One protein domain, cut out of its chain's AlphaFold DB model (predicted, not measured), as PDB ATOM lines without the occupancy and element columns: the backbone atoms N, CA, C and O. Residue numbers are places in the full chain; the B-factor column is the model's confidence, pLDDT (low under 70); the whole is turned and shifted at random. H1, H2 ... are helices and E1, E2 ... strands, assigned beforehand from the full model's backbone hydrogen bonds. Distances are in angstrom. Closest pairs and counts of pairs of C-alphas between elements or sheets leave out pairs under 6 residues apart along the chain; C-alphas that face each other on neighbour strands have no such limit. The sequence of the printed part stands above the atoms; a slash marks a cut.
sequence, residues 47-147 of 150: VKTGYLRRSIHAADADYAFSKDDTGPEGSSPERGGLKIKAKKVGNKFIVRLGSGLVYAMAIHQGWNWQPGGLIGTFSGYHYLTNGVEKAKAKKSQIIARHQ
ATOM      1  N   VAL A  47     160.517 185.255 176.524       56.59
ATOM      2  CA  VAL A  47     161.222 184.132 177.151       56.59
ATOM      3  C   VAL A  47     161.629 184.521 178.577       56.59
ATOM      4  O   VAL A  47     162.809 184.698 178.877       56.59
ATOM      5  N   LYS A  48     160.643 184.675 179.474       52.28
ATOM      6  CA  LYS A  48     160.887 184.638 180.933       52.28
ATOM      7  C   LYS A  48     160.868 183.200 181.468       52.28
ATOM      8  O   LYS A  48     161.717 182.849 182.274       52.28
ATOM      9  N   THR A  49     159.957 182.363 180.964       59.72
ATOM     10  CA  THR A  49     159.731 180.962 181.398       59.72
ATOM     11  C   THR A  49     159.832 179.940 180.253       59.72
ATOM     12  O   THR A  49     159.471 178.771 180.398       59.72
ATOM     13  N   GLY A  50     160.265 180.375 179.064       64.25
ATOM     14  CA  GLY A  50     160.274 179.550 177.849       64.25
ATOM     15  C   GLY A  50     158.902 179.319 177.204       64.25
ATOM     16  O   GLY A  50     158.858 178.734 176.126       64.25
ATOM     17  N   TYR A  51     157.808 179.796 177.810       74.62
ATOM     18  CA  TYR A  51     156.442 179.525 177.351       74.62
ATOM     19  C   TYR A  51     156.233 179.888 175.875       74.62
ATOM     20  O   TYR A  51     155.815 179.033 175.099       74.62
ATOM     21  N   LEU A  52     156.558 181.123 175.456       79.06
ATOM     22  CA  LEU A  52     156.305 181.563 174.073       79.06
ATOM     23  C   LEU A  52     156.968 180.614 173.065       79.06
ATOM     24  O   LEU A  52     156.344 180.193 172.096       79.06
ATOM     25  N   ARG A  53     158.201 180.187 173.352       82.31
ATOM     26  CA  ARG A  53     158.937 179.234 172.520       82.31
ATOM     27  C   ARG A  53     158.236 177.877 172.420       82.31
ATOM     28  O   ARG A  53     158.226 177.328 171.330       82.31
ATOM     29  N   ARG A  54     157.631 177.380 173.505       81.62
ATOM     30  CA  ARG A  54     156.847 176.127 173.533       81.62
ATOM     31  C   ARG A  54     155.483 176.243 172.839       81.62
ATOM     32  O   ARG A  54     154.951 175.244 172.366       81.62
ATOM     33  N   SER A  55     154.922 177.453 172.774       84.00
ATOM     34  CA  SER A  55     153.663 177.732 172.069       84.00
ATOM     35  C   SER A  55     153.817 177.876 170.553       84.00
ATOM     36  O   SER A  55     152.849 177.628 169.838       84.00
ATOM     37  N   ILE A  56     155.003 178.249 170.048       88.31
ATOM     38  CA  ILE A  56     155.260 178.308 168.602       88.31
ATOM     39  C   ILE A  56     155.205 176.894 168.040       88.31
ATOM     40  O   ILE A  56     156.006 176.047 168.431       88.31
ATOM     41  N   HIS A  57     154.303 176.644 167.099       92.50
ATOM     42  CA  HIS A  57     154.263 175.376 166.389       92.50
ATOM     43  C   HIS A  57     153.641 175.493 165.002       92.50
ATOM     44  O   HIS A  57     152.844 176.392 164.707       92.50
ATOM     45  N   ALA A  58     154.035 174.563 164.140       93.81
ATOM     46  CA  ALA A  58     153.326 174.299 162.905       93.81
ATOM     47  C   ALA A  58     152.137 173.354 163.168       93.81
ATOM     48  O   ALA A  58     152.222 172.449 163.996       93.81
ATOM     49  N   ALA A  59     151.020 173.575 162.476       92.06
ATOM     50  CA  ALA A  59     149.749 172.901 162.726       92.06
ATOM     51  C   ALA A  59     148.930 172.696 161.438       92.06
ATOM     52  O   ALA A  59     149.186 173.314 160.398       92.06
ATOM     53  N   ASP A  60     147.909 171.842 161.511       89.00
ATOM     54  CA  ASP A  60     147.020 171.559 160.382       89.00
ATOM     55  C   ASP A  60     146.163 172.778 159.979       89.00
ATOM     56  O   ASP A  60     145.957 173.732 160.733       89.00
ATOM     57  N   ALA A  61     145.623 172.748 158.758       88.25
ATOM     58  CA  ALA A  61     144.931 173.882 158.134       88.25
ATOM     59  C   ALA A  61     143.670 174.390 158.860       88.25
ATOM     60  O   ALA A  61     143.228 175.505 158.571       88.25
ATOM     61  N   ASP A  62     143.109 173.612 159.786       88.25
ATOM     62  CA  ASP A  62     141.913 173.959 160.564       88.25
ATOM     63  C   ASP A  62     142.254 174.364 162.018       88.25
ATOM     64  O   ASP A  62     141.363 174.669 162.809       88.25
ATOM     65  N   TYR A  63     143.539 174.367 162.391       88.12
ATOM     66  CA  TYR A  63     143.977 174.537 163.775       88.12
ATOM     67  C   TYR A  63     143.818 175.974 164.295       88.12
ATOM     68  O   TYR A  63     144.200 176.943 163.631       88.12
ATOM     69  N   ALA A  64     143.276 176.126 165.504       86.94
ATOM     70  CA  ALA A  64     143.003 177.416 166.131       86.94
ATOM     71  C   ALA A  64     143.951 177.662 167.313       86.94
ATOM     72  O   ALA A  64     143.698 177.169 168.409       86.94
ATOM     73  N   PHE A  65     144.996 178.467 167.091       84.44
ATOM     74  CA  PHE A  65     146.013 178.793 168.101       84.44
ATOM     75  C   PHE A  65     145.469 179.499 169.354       84.44
ATOM     76  O   PHE A  65     146.108 179.462 170.394       84.44
ATOM     77  N   SER A  66     144.268 180.085 169.304       79.75
ATOM     78  CA  SER A  66     143.599 180.624 170.500       79.75
ATOM     79  C   SER A  66     143.258 179.553 171.545       79.75
ATOM     80  O   SER A  66     143.011 179.880 172.701       79.75
ATOM     81  N   LYS A  67     143.265 178.264 171.172       77.75
ATOM     82  CA  LYS A  67     143.174 177.135 172.116       77.75
ATOM     83  C   LYS A  67     144.464 176.924 172.917       77.75
ATOM     84  O   LYS A  67     144.470 176.149 173.873       77.75
ATOM     85  N   ASP A  68     145.545 177.596 172.532       76.50
ATOM     86  CA  ASP A  68     146.845 177.521 173.191       76.50
ATOM     87  C   ASP A  68     147.106 178.688 174.140       76.50
ATOM     88  O   ASP A  68     148.156 178.716 174.779       76.50
ATOM     89  N   ASP A  69     146.151 179.610 174.268       72.88
ATOM     90  CA  ASP A  69     146.140 180.700 175.238       72.88
ATOM     91  C   ASP A  69     145.944 180.133 176.655       72.88
ATOM     92  O   ASP A  69     144.845 180.137 177.207       72.88
ATOM     93  N   THR A  70     147.017 179.617 177.260       66.88
ATOM     94  CA  THR A  70     147.019 179.190 178.670       66.88
ATOM     95  C   THR A  70     147.875 180.124 179.519       66.88
ATOM     96  O   THR A  70     148.776 180.798 179.017       66.88
ATOM     97  N   GLY A  71     147.617 180.147 180.829       61.38
ATOM     98  CA  GLY A  71     148.428 180.911 181.774       61.38
ATOM     99  C   GLY A  71     149.911 180.496 181.743       61.38
ATOM    100  O   GLY A  71     150.218 179.351 181.390       61.38
ATOM    101  N   PRO A  72     150.844 181.404 182.096       59.34
ATOM    102  CA  PRO A  72     152.282 181.140 182.095       59.34
ATOM    103  C   PRO A  72     152.699 180.237 183.268       59.34
ATOM    104  O   PRO A  72     153.328 180.682 184.227       59.34
ATOM    105  N   GLU A  73     152.375 178.952 183.174       64.06
ATOM    106  CA  GLU A  73     152.688 177.934 184.178       64.06
ATOM    107  C   GLU A  73     153.987 177.176 183.848       64.06
ATOM    108  O   GLU A  73     154.395 177.033 182.691       64.06
ATOM    109  N   GLY A  74     154.667 176.660 184.877       58.16
ATOM    110  CA  GLY A  74     155.905 175.882 184.703       58.16
ATOM    111  C   GLY A  74     155.703 174.560 183.946       58.16
ATOM    112  O   GLY A  74     156.634 174.059 183.323       58.16
ATOM    113  N   SER A  75     154.475 174.040 183.962       64.88
ATOM    114  CA  SER A  75     154.012 172.784 183.360       64.88
ATOM    115  C   SER A  75     153.600 172.891 181.885       64.88
ATOM    116  O   SER A  75     153.294 171.871 181.271       64.88
ATOM    117  N   SER A  76     153.545 174.097 181.298       64.69
ATOM    118  CA  SER A  76     152.939 174.283 179.971       64.69
ATOM    119  C   SER A  76     153.683 173.494 178.879       64.69
ATOM    120  O   SER A  76     154.891 173.703 178.723       64.69
ATOM    121  N   PRO A  77     153.000 172.623 178.109       72.00
ATOM    122  CA  PRO A  77     153.643 171.653 177.224       72.00
ATOM    123  C   PRO A  77     154.313 172.297 176.002       72.00
ATOM    124  O   PRO A  77     153.925 173.374 175.552       72.00
ATOM    125  N   GLU A  78     155.307 171.603 175.443       78.75
ATOM    126  CA  GLU A  78     155.827 171.871 174.097       78.75
ATOM    127  C   GLU A  78     154.805 171.388 173.060       78.75
ATOM    128  O   GLU A  78     154.405 170.225 173.090       78.75
ATOM    129  N   ARG A  79     154.356 172.288 172.174       80.44
ATOM    130  CA  ARG A  79     153.317 171.996 171.166       80.44
ATOM    131  C   ARG A  79     153.898 171.735 169.771       80.44
ATOM    132  O   ARG A  79     153.181 171.265 168.891       80.44
ATOM    133  N   GLY A  80     155.178 172.050 169.560       79.12
ATOM    134  CA  GLY A  80     155.848 171.941 168.265       79.12
ATOM    135  C   GLY A  80     156.572 170.626 168.005       79.12
ATOM    136  O   GLY A  80     156.610 169.722 168.837       79.12
ATOM    137  N   GLY A  81     157.142 170.512 166.805       74.75
ATOM    138  CA  GLY A  81     157.843 169.308 166.342       74.75
ATOM    139  C   GLY A  81     156.936 168.123 165.970       74.75
ATOM    140  O   GLY A  81     157.440 167.071 165.574       74.75
ATOM    141  N   LEU A  82     155.611 168.270 166.068       81.94
ATOM    142  CA  LEU A  82     154.643 167.236 165.698       81.94
ATOM    143  C   LEU A  82     154.558 167.069 164.174       81.94
ATOM    144  O   LEU A  82     154.535 168.043 163.423       81.94
ATOM    145  N   LYS A  83     154.471 165.823 163.691       81.56
ATOM    146  CA  LYS A  83     154.420 165.531 162.250       81.56
ATOM    147  C   LYS A  83     153.072 165.925 161.634       81.56
ATOM    148  O   LYS A  83     152.161 165.109 161.520       81.56
ATOM    149  N   ILE A  84     153.004 167.165 161.179       86.31
ATOM    150  CA  ILE A  84     151.901 167.757 160.419       86.31
ATOM    151  C   ILE A  84     151.901 167.358 158.938       86.31
ATOM    152  O   ILE A  84     152.940 167.042 158.350       86.31
ATOM    153  N   LYS A  85     150.723 167.429 158.307       83.81
ATOM    154  CA  LYS A  85     150.562 167.345 156.848       83.81
ATOM    155  C   LYS A  85     149.714 168.514 156.370       83.81
ATOM    156  O   LYS A  85     148.632 168.747 156.895       83.81
ATOM    157  N   ALA A  86     150.160 169.215 155.328       90.50
ATOM    158  CA  ALA A  86     149.321 170.258 154.747       90.50
ATOM    159  C   ALA A  86     148.016 169.659 154.185       90.50
ATOM    160  O   ALA A  86     147.999 168.548 153.648       90.50
ATOM    161  N   LYS A  87     146.919 170.408 154.293       92.38
ATOM    162  CA  LYS A  87     145.593 170.029 153.792       92.38
ATOM    163  C   LYS A  87     145.342 170.719 152.455       92.38
ATOM    164  O   LYS A  87     145.547 171.929 152.338       92.38
ATOM    165  N   LYS A  88     144.859 169.983 151.454       92.38
ATOM    166  CA  LYS A  88     144.362 170.589 150.212       92.38
ATOM    167  C   LYS A  88     142.984 171.213 150.461       92.38
ATOM    168  O   LYS A  88     142.077 170.538 150.941       92.38
ATOM    169  N   VAL A  89     142.832 172.491 150.127       90.38
ATOM    170  CA  VAL A  89     141.585 173.263 150.219       90.38
ATOM    171  C   VAL A  89     141.390 173.983 148.884       90.38
ATOM    172  O   VAL A  89     142.086 174.953 148.573       90.38
ATOM    173  N   GLY A  90     140.489 173.458 148.050       89.81
ATOM    174  CA  GLY A  90     140.378 173.864 146.645       89.81
ATOM    175  C   GLY A  90     141.712 173.681 145.912       89.81
ATOM    176  O   GLY A  90     142.299 172.600 145.945       89.81
ATOM    177  N   ASN A  91     142.218 174.758 145.308       90.50
ATOM    178  CA  ASN A  91     143.496 174.777 144.583       90.50
ATOM    179  C   ASN A  91     144.701 175.189 145.458       90.50
ATOM    180  O   ASN A  91     145.768 175.488 144.927       90.50
ATOM    181  N   LYS A  92     144.549 175.244 146.789       92.31
ATOM    182  CA  LYS A  92     145.620 175.618 147.726       92.31
ATOM    183  C   LYS A  92     145.995 174.441 148.620       92.31
ATOM    184  O   LYS A  92     145.134 173.670 149.032       92.31
ATOM    185  N   PHE A  93     147.270 174.355 148.977       93.31
ATOM    186  CA  PHE A  93     147.759 173.487 150.044       93.31
ATOM    187  C   PHE A  93     148.065 174.359 151.254       93.31
ATOM    188  O   PHE A  93     148.833 175.314 151.147       93.31
ATOM    189  N   ILE A  94     147.416 174.073 152.377       93.38
ATOM    190  CA  ILE A  94     147.418 174.937 153.554       93.38
ATOM    191  C   ILE A  94     148.036 174.187 154.729       93.38
ATOM    192  O   ILE A  94     147.665 173.057 155.042       93.38
ATOM    193  N   VAL A  95     148.964 174.861 155.389       93.56
ATOM    194  CA  VAL A  95     149.543 174.515 156.684       93.56
ATOM    195  C   VAL A  95     149.549 175.799 157.507       93.56
ATOM    196  O   VAL A  95     149.670 176.888 156.940       93.56
ATOM    197  N   ARG A  96     149.363 175.698 158.820       91.94
ATOM    198  CA  ARG A  96     149.418 176.848 159.724       91.94
ATOM    199  C   ARG A  96     150.758 176.866 160.449       91.94
ATOM    200  O   ARG A  96     151.303 175.822 160.786       91.94
ATOM    201  N   LEU A  97     151.269 178.063 160.703       91.00
ATOM    202  CA  LEU A  97     152.377 178.319 161.616       91.00
ATOM    203  C   LEU A  97     151.948 179.483 162.499       91.00
ATOM    204  O   LEU A  97     151.440 180.484 161.991       91.00
ATOM    205  N   GLY A  98     152.133 179.349 163.803       88.50
ATOM    206  CA  GLY A  98     151.704 180.364 164.749       88.50
ATOM    207  C   GLY A  98     152.088 180.007 166.169       88.50
ATOM    208  O   GLY A  98     152.915 179.130 166.410       88.50
ATOM    209  N   SER A  99     151.486 180.724 167.103       84.44
ATOM    210  CA  SER A  99     151.602 180.504 168.536       84.44
ATOM    211  C   SER A  99     150.308 180.946 169.192       84.44
ATOM    212  O   SER A  99     149.726 181.944 168.761       84.44
ATOM    213  N   GLY A 100     149.896 180.257 170.253       73.50
ATOM    214  CA  GLY A 100     148.947 180.849 171.190       73.50
ATOM    215  C   GLY A 100     149.503 182.100 171.854       73.50
ATOM    216  O   GLY A 100     150.703 182.383 171.773       73.50
ATOM    217  N   LEU A 101     148.606 182.750 172.592       66.75
ATOM    218  CA  LEU A 101     148.743 183.889 173.496       66.75
ATOM    219  C   LEU A 101     148.426 185.257 172.896       66.75
ATOM    220  O   LEU A 101     149.156 185.790 172.060       66.75
ATOM    221  N   VAL A 102     147.486 185.930 173.559       60.81
ATOM    222  CA  VAL A 102     147.297 187.391 173.546       60.81
ATOM    223  C   VAL A 102     148.626 188.171 173.626       60.81
ATOM    224  O   VAL A 102     148.794 189.174 172.935       60.81
ATOM    225  N   TYR A 103     149.608 187.709 174.417       58.88
ATOM    226  CA  TYR A 103     150.897 188.402 174.566       58.88
ATOM    227  C   TYR A 103     151.910 188.121 173.438       58.88
ATOM    228  O   TYR A 103     152.839 188.909 173.247       58.88
ATOM    229  N   ALA A 104     151.752 187.035 172.672       69.62
ATOM    230  CA  ALA A 104     152.646 186.709 171.558       69.62
ATOM    231  C   ALA A 104     152.592 187.790 170.467       69.62
ATOM    232  O   ALA A 104     153.620 188.170 169.909       69.62
ATOM    233  N   MET A 105     151.399 188.343 170.229       68.69
ATOM    234  CA  MET A 105     151.168 189.424 169.271       68.69
ATOM    235  C   MET A 105     151.896 190.720 169.648       68.69
ATOM    236  O   MET A 105     152.498 191.338 168.774       68.69
ATOM    237  N   ALA A 106     151.910 191.095 170.932       67.06
ATOM    238  CA  ALA A 106     152.650 192.267 171.407       67.06
ATOM    239  C   ALA A 106     154.145 192.149 171.058       67.06
ATOM    240  O   ALA A 106     154.721 193.036 170.436       67.06
ATOM    241  N   ILE A 107     154.750 190.996 171.351       71.06
ATOM    242  CA  ILE A 107     156.163 190.716 171.052       71.06
ATOM    243  C   ILE A 107     156.406 190.671 169.540       71.06
ATOM    244  O   ILE A 107     157.360 191.271 169.051       71.06
ATOM    245  N   HIS A 108     155.516 190.021 168.784       68.56
ATOM    246  CA  HIS A 108     155.594 189.960 167.324       68.56
ATOM    247  C   HIS A 108     155.554 191.354 166.666       68.56
ATOM    248  O   HIS A 108     156.153 191.567 165.614       68.56
ATOM    249  N   GLN A 109     154.867 192.311 167.295       69.62
ATOM    250  CA  GLN A 109     154.775 193.708 166.862       69.62
ATOM    251  C   GLN A 109     155.865 194.614 167.471       69.62
ATOM    252  O   GLN A 109     155.909 195.802 167.157       69.62
ATOM    253  N   GLY A 110     156.784 194.074 168.283       63.94
ATOM    254  CA  GLY A 110     157.873 194.833 168.913       63.94
ATOM    255  C   GLY A 110     157.455 195.656 170.139       63.94
ATOM    256  O   GLY A 110     158.160 196.586 170.526       63.94
ATOM    257  N   TRP A 111     156.312 195.347 170.753       61.53
ATOM    258  CA  TRP A 111     155.830 196.031 171.951       61.53
ATOM    259  C   TRP A 111     156.498 195.456 173.200       61.53
ATOM    260  O   TRP A 111     156.384 194.263 173.491       61.53
ATOM    261  N   ASN A 112     157.143 196.321 173.980       56.88
ATOM    262  CA  ASN A 112     157.673 195.962 175.286       56.88
ATOM    263  C   ASN A 112     156.610 196.207 176.363       56.88
ATOM    264  O   ASN A 112     155.963 197.253 176.408       56.88
ATOM    265  N   TRP A 113     156.449 195.241 177.266       52.59
ATOM    266  CA  TRP A 113     155.640 195.426 178.468       52.59
ATOM    267  C   TRP A 113     156.478 196.135 179.535       52.59
ATOM    268  O   TRP A 113     157.524 195.619 179.942       52.59
ATOM    269  N   GLN A 114     156.020 197.299 179.993       53.75
ATOM    270  CA  GLN A 114     156.613 198.037 181.108       53.75
ATOM    271  C   GLN A 114     155.579 198.221 182.235       53.75
ATOM    272  O   GLN A 114     154.372 198.204 181.976       53.75
ATOM    273  N   PRO A 115     156.010 198.416 183.496       39.56
ATOM    274  CA  PRO A 115     155.106 198.834 184.562       39.56
ATOM    275  C   PRO A 115     154.444 200.167 184.177       39.56
ATOM    276  O   PRO A 115     155.127 201.176 184.043       39.56
ATOM    277  N   GLY A 116     153.127 200.150 183.959       52.81
ATOM    278  CA  GLY A 116     152.356 201.305 183.477       52.81
ATOM    279  C   GLY A 116     151.758 201.154 182.071       52.81
ATOM    280  O   GLY A 116     150.856 201.913 181.737       52.81
ATOM    281  N   GLY A 117     152.174 200.166 181.266       51.28
ATOM    282  CA  GLY A 117     151.522 199.888 179.981       51.28
ATOM    283  C   GLY A 117     152.379 199.163 178.942       51.28
ATOM    284  O   GLY A 117     153.523 198.774 179.177       51.28
ATOM    285  N   LEU A 118     151.797 198.983 177.756       55.75
ATOM    286  CA  LEU A 118     152.508 198.512 176.568       55.75
ATOM    287  C   LEU A 118     153.137 199.720 175.869       55.75
ATOM    288  O   LEU A 118     152.423 200.610 175.415       55.75
ATOM    289  N   ILE A 119     154.467 199.740 175.780       54.41
ATOM    290  CA  ILE A 119     155.224 200.778 175.077       54.41
ATOM    291  C   ILE A 119     155.989 200.097 173.944       54.41
ATOM    292  O   ILE A 119     156.874 199.270 174.172       54.41
ATOM    293  N   GLY A 120     155.622 200.418 172.707       53.31
ATOM    294  CA  GLY A 120     156.192 199.811 171.510       53.31
ATOM    295  C   GLY A 120     156.373 200.825 170.396       53.31
ATOM    296  O   GLY A 120     155.438 201.539 170.040       53.31
ATOM    297  N   THR A 121     157.562 200.850 169.801       50.09
ATOM    298  CA  THR A 121     157.721 201.356 168.439       50.09
ATOM    299  C   THR A 121     157.160 200.308 167.483       50.09
ATOM    300  O   THR A 121     157.415 199.116 167.656       50.09
ATOM    301  N   PHE A 122     156.407 200.725 166.464       51.38
ATOM    302  CA  PHE A 122     155.793 199.826 165.474       51.38
ATOM    303  C   PHE A 122     156.834 199.316 164.450       51.38
ATOM    304  O   PHE A 122     156.677 199.451 163.241       51.38
ATOM    305  N   SER A 123     157.947 198.782 164.961       52.84
ATOM    306  CA  SER A 123     159.122 198.308 164.220       52.84
ATOM    307  C   SER A 123     159.301 196.782 164.279       52.84
ATOM    308  O   SER A 123     160.312 196.282 163.802       52.84
ATOM    309  N   GLY A 124     158.332 196.058 164.859       54.06
ATOM    310  CA  GLY A 124     157.993 194.670 164.521       54.06
ATOM    311  C   GLY A 124     159.102 193.617 164.607       54.06
ATOM    312  O   GLY A 124     159.765 193.324 163.611       54.06
ATOM    313  N   TYR A 125     159.233 192.928 165.748       65.56
ATOM    314  CA  TYR A 125     160.050 191.709 165.793       65.56
ATOM    315  C   TYR A 125     159.285 190.490 165.262       65.56
ATOM    316  O   TYR A 125     158.760 189.657 166.005       65.56
ATOM    317  N   HIS A 126     159.240 190.375 163.937       81.06
ATOM    318  CA  HIS A 126     158.420 189.398 163.226       81.06
ATOM    319  C   HIS A 126     158.978 187.960 163.244       81.06
ATOM    320  O   HIS A 126     159.184 187.352 162.197       81.06
ATOM    321  N   TYR A 127     159.179 187.364 164.424       85.62
ATOM    322  CA  TYR A 127     159.812 186.043 164.590       85.62
ATOM    323  C   TYR A 127     159.187 184.910 163.740       85.62
ATOM    324  O   TYR A 127     159.902 184.041 163.234       85.62
ATOM    325  N   LEU A 128     157.863 184.925 163.524       88.38
ATOM    326  CA  LEU A 128     157.184 183.987 162.614       88.38
ATOM    327  C   LEU A 128     157.605 184.217 161.154       88.38
ATOM    328  O   LEU A 128     158.085 183.300 160.494       88.38
ATOM    329  N   THR A 129     157.490 185.452 160.666       88.69
ATOM    330  CA  THR A 129     157.834 185.847 159.291       88.69
ATOM    331  C   THR A 129     159.318 185.629 158.989       88.69
ATOM    332  O   THR A 129     159.659 185.085 157.941       88.69
ATOM    333  N   ASN A 130     160.200 185.954 159.939       90.25
ATOM    334  CA  ASN A 130     161.636 185.680 159.855       90.25
ATOM    335  C   ASN A 130     161.910 184.174 159.721       90.25
ATOM    336  O   ASN A 130     162.730 183.766 158.900       90.25
ATOM    337  N   GLY A 131     161.208 183.337 160.494       92.12
ATOM    338  CA  GLY A 131     161.315 181.881 160.390       92.12
ATOM    339  C   GLY A 131     160.848 181.343 159.035       92.12
ATOM    340  O   GLY A 131     161.524 180.501 158.443       92.12
ATOM    341  N   VAL A 132     159.754 181.889 158.493       93.56
ATOM    342  CA  VAL A 132     159.246 181.570 157.147       93.56
ATOM    343  C   VAL A 132     160.263 181.941 156.061       93.56
ATOM    344  O   VAL A 132     160.583 181.099 155.225       93.56
ATOM    345  N   GLU A 133     160.841 183.144 156.081       93.31
ATOM    346  CA  GLU A 133     161.854 183.542 155.088       93.31
ATOM    347  C   GLU A 133     163.159 182.725 155.221       93.31
ATOM    348  O   GLU A 133     163.741 182.307 154.215       93.31
ATOM    349  N   LYS A 134     163.583 182.370 156.443       94.50
ATOM    350  CA  LYS A 134     164.718 181.451 156.665       94.50
ATOM    351  C   LYS A 134     164.433 180.023 156.179       94.50
ATOM    352  O   LYS A 134     165.342 179.359 155.677       94.50
ATOM    353  N   ALA A 135     163.191 179.543 156.276       94.62
ATOM    354  CA  ALA A 135     162.776 178.259 155.705       94.62
ATOM    355  C   ALA A 135     162.708 178.300 154.167       94.62
ATOM    356  O   ALA A 135     163.114 177.350 153.495       94.62
ATOM    357  N   LYS A 136     162.270 179.422 153.587       93.62
ATOM    358  CA  LYS A 136     162.208 179.674 152.136       93.62
ATOM    359  C   LYS A 136     163.585 179.624 151.475       93.62
ATOM    360  O   LYS A 136     163.709 179.019 150.410       93.62
ATOM    361  N   ALA A 137     164.631 180.120 152.139       94.19
ATOM    362  CA  ALA A 137     166.020 179.935 151.700       94.19
ATOM    363  C   ALA A 137     166.437 178.448 151.590       94.19
ATOM    364  O   ALA A 137     167.311 178.100 150.799       94.19
ATOM    365  N   LYS A 138     165.776 177.546 152.330       93.94
ATOM    366  CA  LYS A 138     166.031 176.093 152.334       93.94
ATOM    367  C   LYS A 138     165.121 175.307 151.375       93.94
ATOM    368  O   LYS A 138     165.284 174.093 151.258       93.94
ATOM    369  N   LYS A 139     164.207 175.967 150.643       92.94
ATOM    370  CA  LYS A 139     163.186 175.335 149.774       92.94
ATOM    371  C   LYS A 139     163.747 174.222 148.882       92.94
ATOM    372  O   LYS A 139     163.185 173.131 148.843       92.94
ATOM    373  N   SER A 140     164.849 174.475 148.178       92.56
ATOM    374  CA  SER A 140     165.432 173.508 147.237       92.56
ATOM    375  C   SER A 140     165.948 172.243 147.932       92.56
ATOM    376  O   SER A 140     165.799 171.151 147.393       92.56
ATOM    377  N   GLN A 141     166.495 172.369 149.148       93.75
ATOM    378  CA  GLN A 141     166.963 171.230 149.949       93.75
ATOM    379  C   GLN A 141     165.790 170.370 150.437       93.75
ATOM    380  O   GLN A 141     165.874 169.144 150.400       93.75
ATOM    381  N   ILE A 142     164.686 171.007 150.840       92.75
ATOM    382  CA  ILE A 142     163.451 170.322 151.249       92.75
ATOM    383  C   ILE A 142     162.888 169.536 150.060       92.75
ATOM    384  O   ILE A 142     162.684 168.331 150.150       92.75
ATOM    385  N   ILE A 143     162.722 170.182 148.899       92.25
ATOM    386  CA  ILE A 143     162.228 169.513 147.684       92.25
ATOM    387  C   ILE A 143     163.128 168.327 147.296       92.25
ATOM    388  O   ILE A 143     162.606 167.265 146.968       92.25
ATOM    389  N   ALA A 144     164.457 168.468 147.387       91.81
ATOM    390  CA  ALA A 144     165.402 167.393 147.073       91.81
ATOM    391  C   ALA A 144     165.214 166.142 147.956       91.81
ATOM    392  O   ALA A 144     165.224 165.027 147.439       91.81
ATOM    393  N   ARG A 145     164.956 166.302 149.265       91.31
ATOM    394  CA  ARG A 145     164.651 165.180 150.186       91.31
ATOM    395  C   ARG A 145     163.369 164.430 149.821       91.31
ATOM    396  O   ARG A 145     163.228 163.253 150.140       91.31
ATOM    397  N   HIS A 146     162.443 165.111 149.151       89.69
ATOM    398  CA  HIS A 146     161.153 164.577 148.726       89.69
ATOM    399  C   HIS A 146     161.126 164.094 147.268       89.69
ATOM    400  O   HIS A 146     160.062 163.676 146.802       89.69
ATOM    401  N   GLN A 147     162.251 164.099 146.548       84.44
ATOM    402  CA  GLN A 147     162.303 163.502 145.214       84.44
ATOM    403  C   GLN A 147     162.039 161.994 145.290       84.44
ATOM    404  O   GLN A 147     162.602 161.275 146.116       84.44
TER     405      GLN A 147
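What this domain is: This is residues 47 to 147 of the 150 residues of an uncharacterized protein of Chloroflexi bacterium HGW-Chloroflexi-4 (UniProt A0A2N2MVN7). What does the model look like at first sight? A short antiparallel pair of strands, E1 and E4, lies near the middle of a loose, elongated shape, with the hairpin E2 and E3 toward one end and, beyond H3, the hairpin E5 and E6 at the other. H4 passes near E4 with its residues 127 to 132, and residues 133 to 147, which include H5, stick out as an arm. What is it made of? The printed part has 101 residues with five named helices and six named strands, in the order H1 E1 H2 E2 E3 E4 H3 E5 E6 H4 H5; the class is mixed, helices and strands, with three antiparallel sheets of two strands each. It is loose, with a radius of gyration of the C-alphas of 15.9 A and spans of 54 by 30 by 25 A.

How they stand to each other: How are the strands paired? E1, residues 57 to 59, and E4, residues 96 to 98, are antiparallel at 155 degrees, with N 59 and O 96 2.8 A apart, within hydrogen-bond range. In the hairpin of E2, residues 87 to 89, and E3, residues 92 to 94, N 89 and O 92 are 2.8 A apart; E3 runs on into E4 at 39 degrees. In the hairpin of E5, residues 111 to 114, and E6, residues 117 to 120, N 112 and O 119 are 3.0 A apart. Where are the helices? H1, residues 51 to 55, is close but not clearly touching to H2, residues 65 to 68, and to H3, residues 102 to 108; the closest C-alphas are those of Ser 55 and Asp 68, 6.9 A, and of Leu 52 and Ala 104, 6.8 A. The closest C-alphas of E4 and H4, residues 127 to 136, are those of Gly 98 and Leu 128, 6.9 A. H4 and H5, residues 139 to 145, meet only through their link. Are the helix backbones complete? Every O i to N i+4 pair is within hydrogen-bond range in H1, H4 and H5, and 2 of 3 are in H3; H2 is too short for such a pair.

Where its parts are: Where does the first element begin and the last end? C-alpha 51 is at (156.442, 179.525, 177.351) and C-alpha 145 at (164.651, 165.180, 150.186). How long are the longer elements? H4 measures 14.2 A from first to last C-alpha, H3 10.7 A, H5 10.3 A, E6 9.7 A and E5 9.4 A.

The domain as a whole: How far does it reach, and is it cut? The C-alphas farthest apart, those of Gly 116 and Gln 147, are 54.7 A apart, and the printed part has no cut. Which link is long, and where is confidence low? The link from H2 to E2 is long, with 18 residues. The pLDDT is under 70 at residues 47 to 50, 70 to 76, 101 to 106 and 108 to 125.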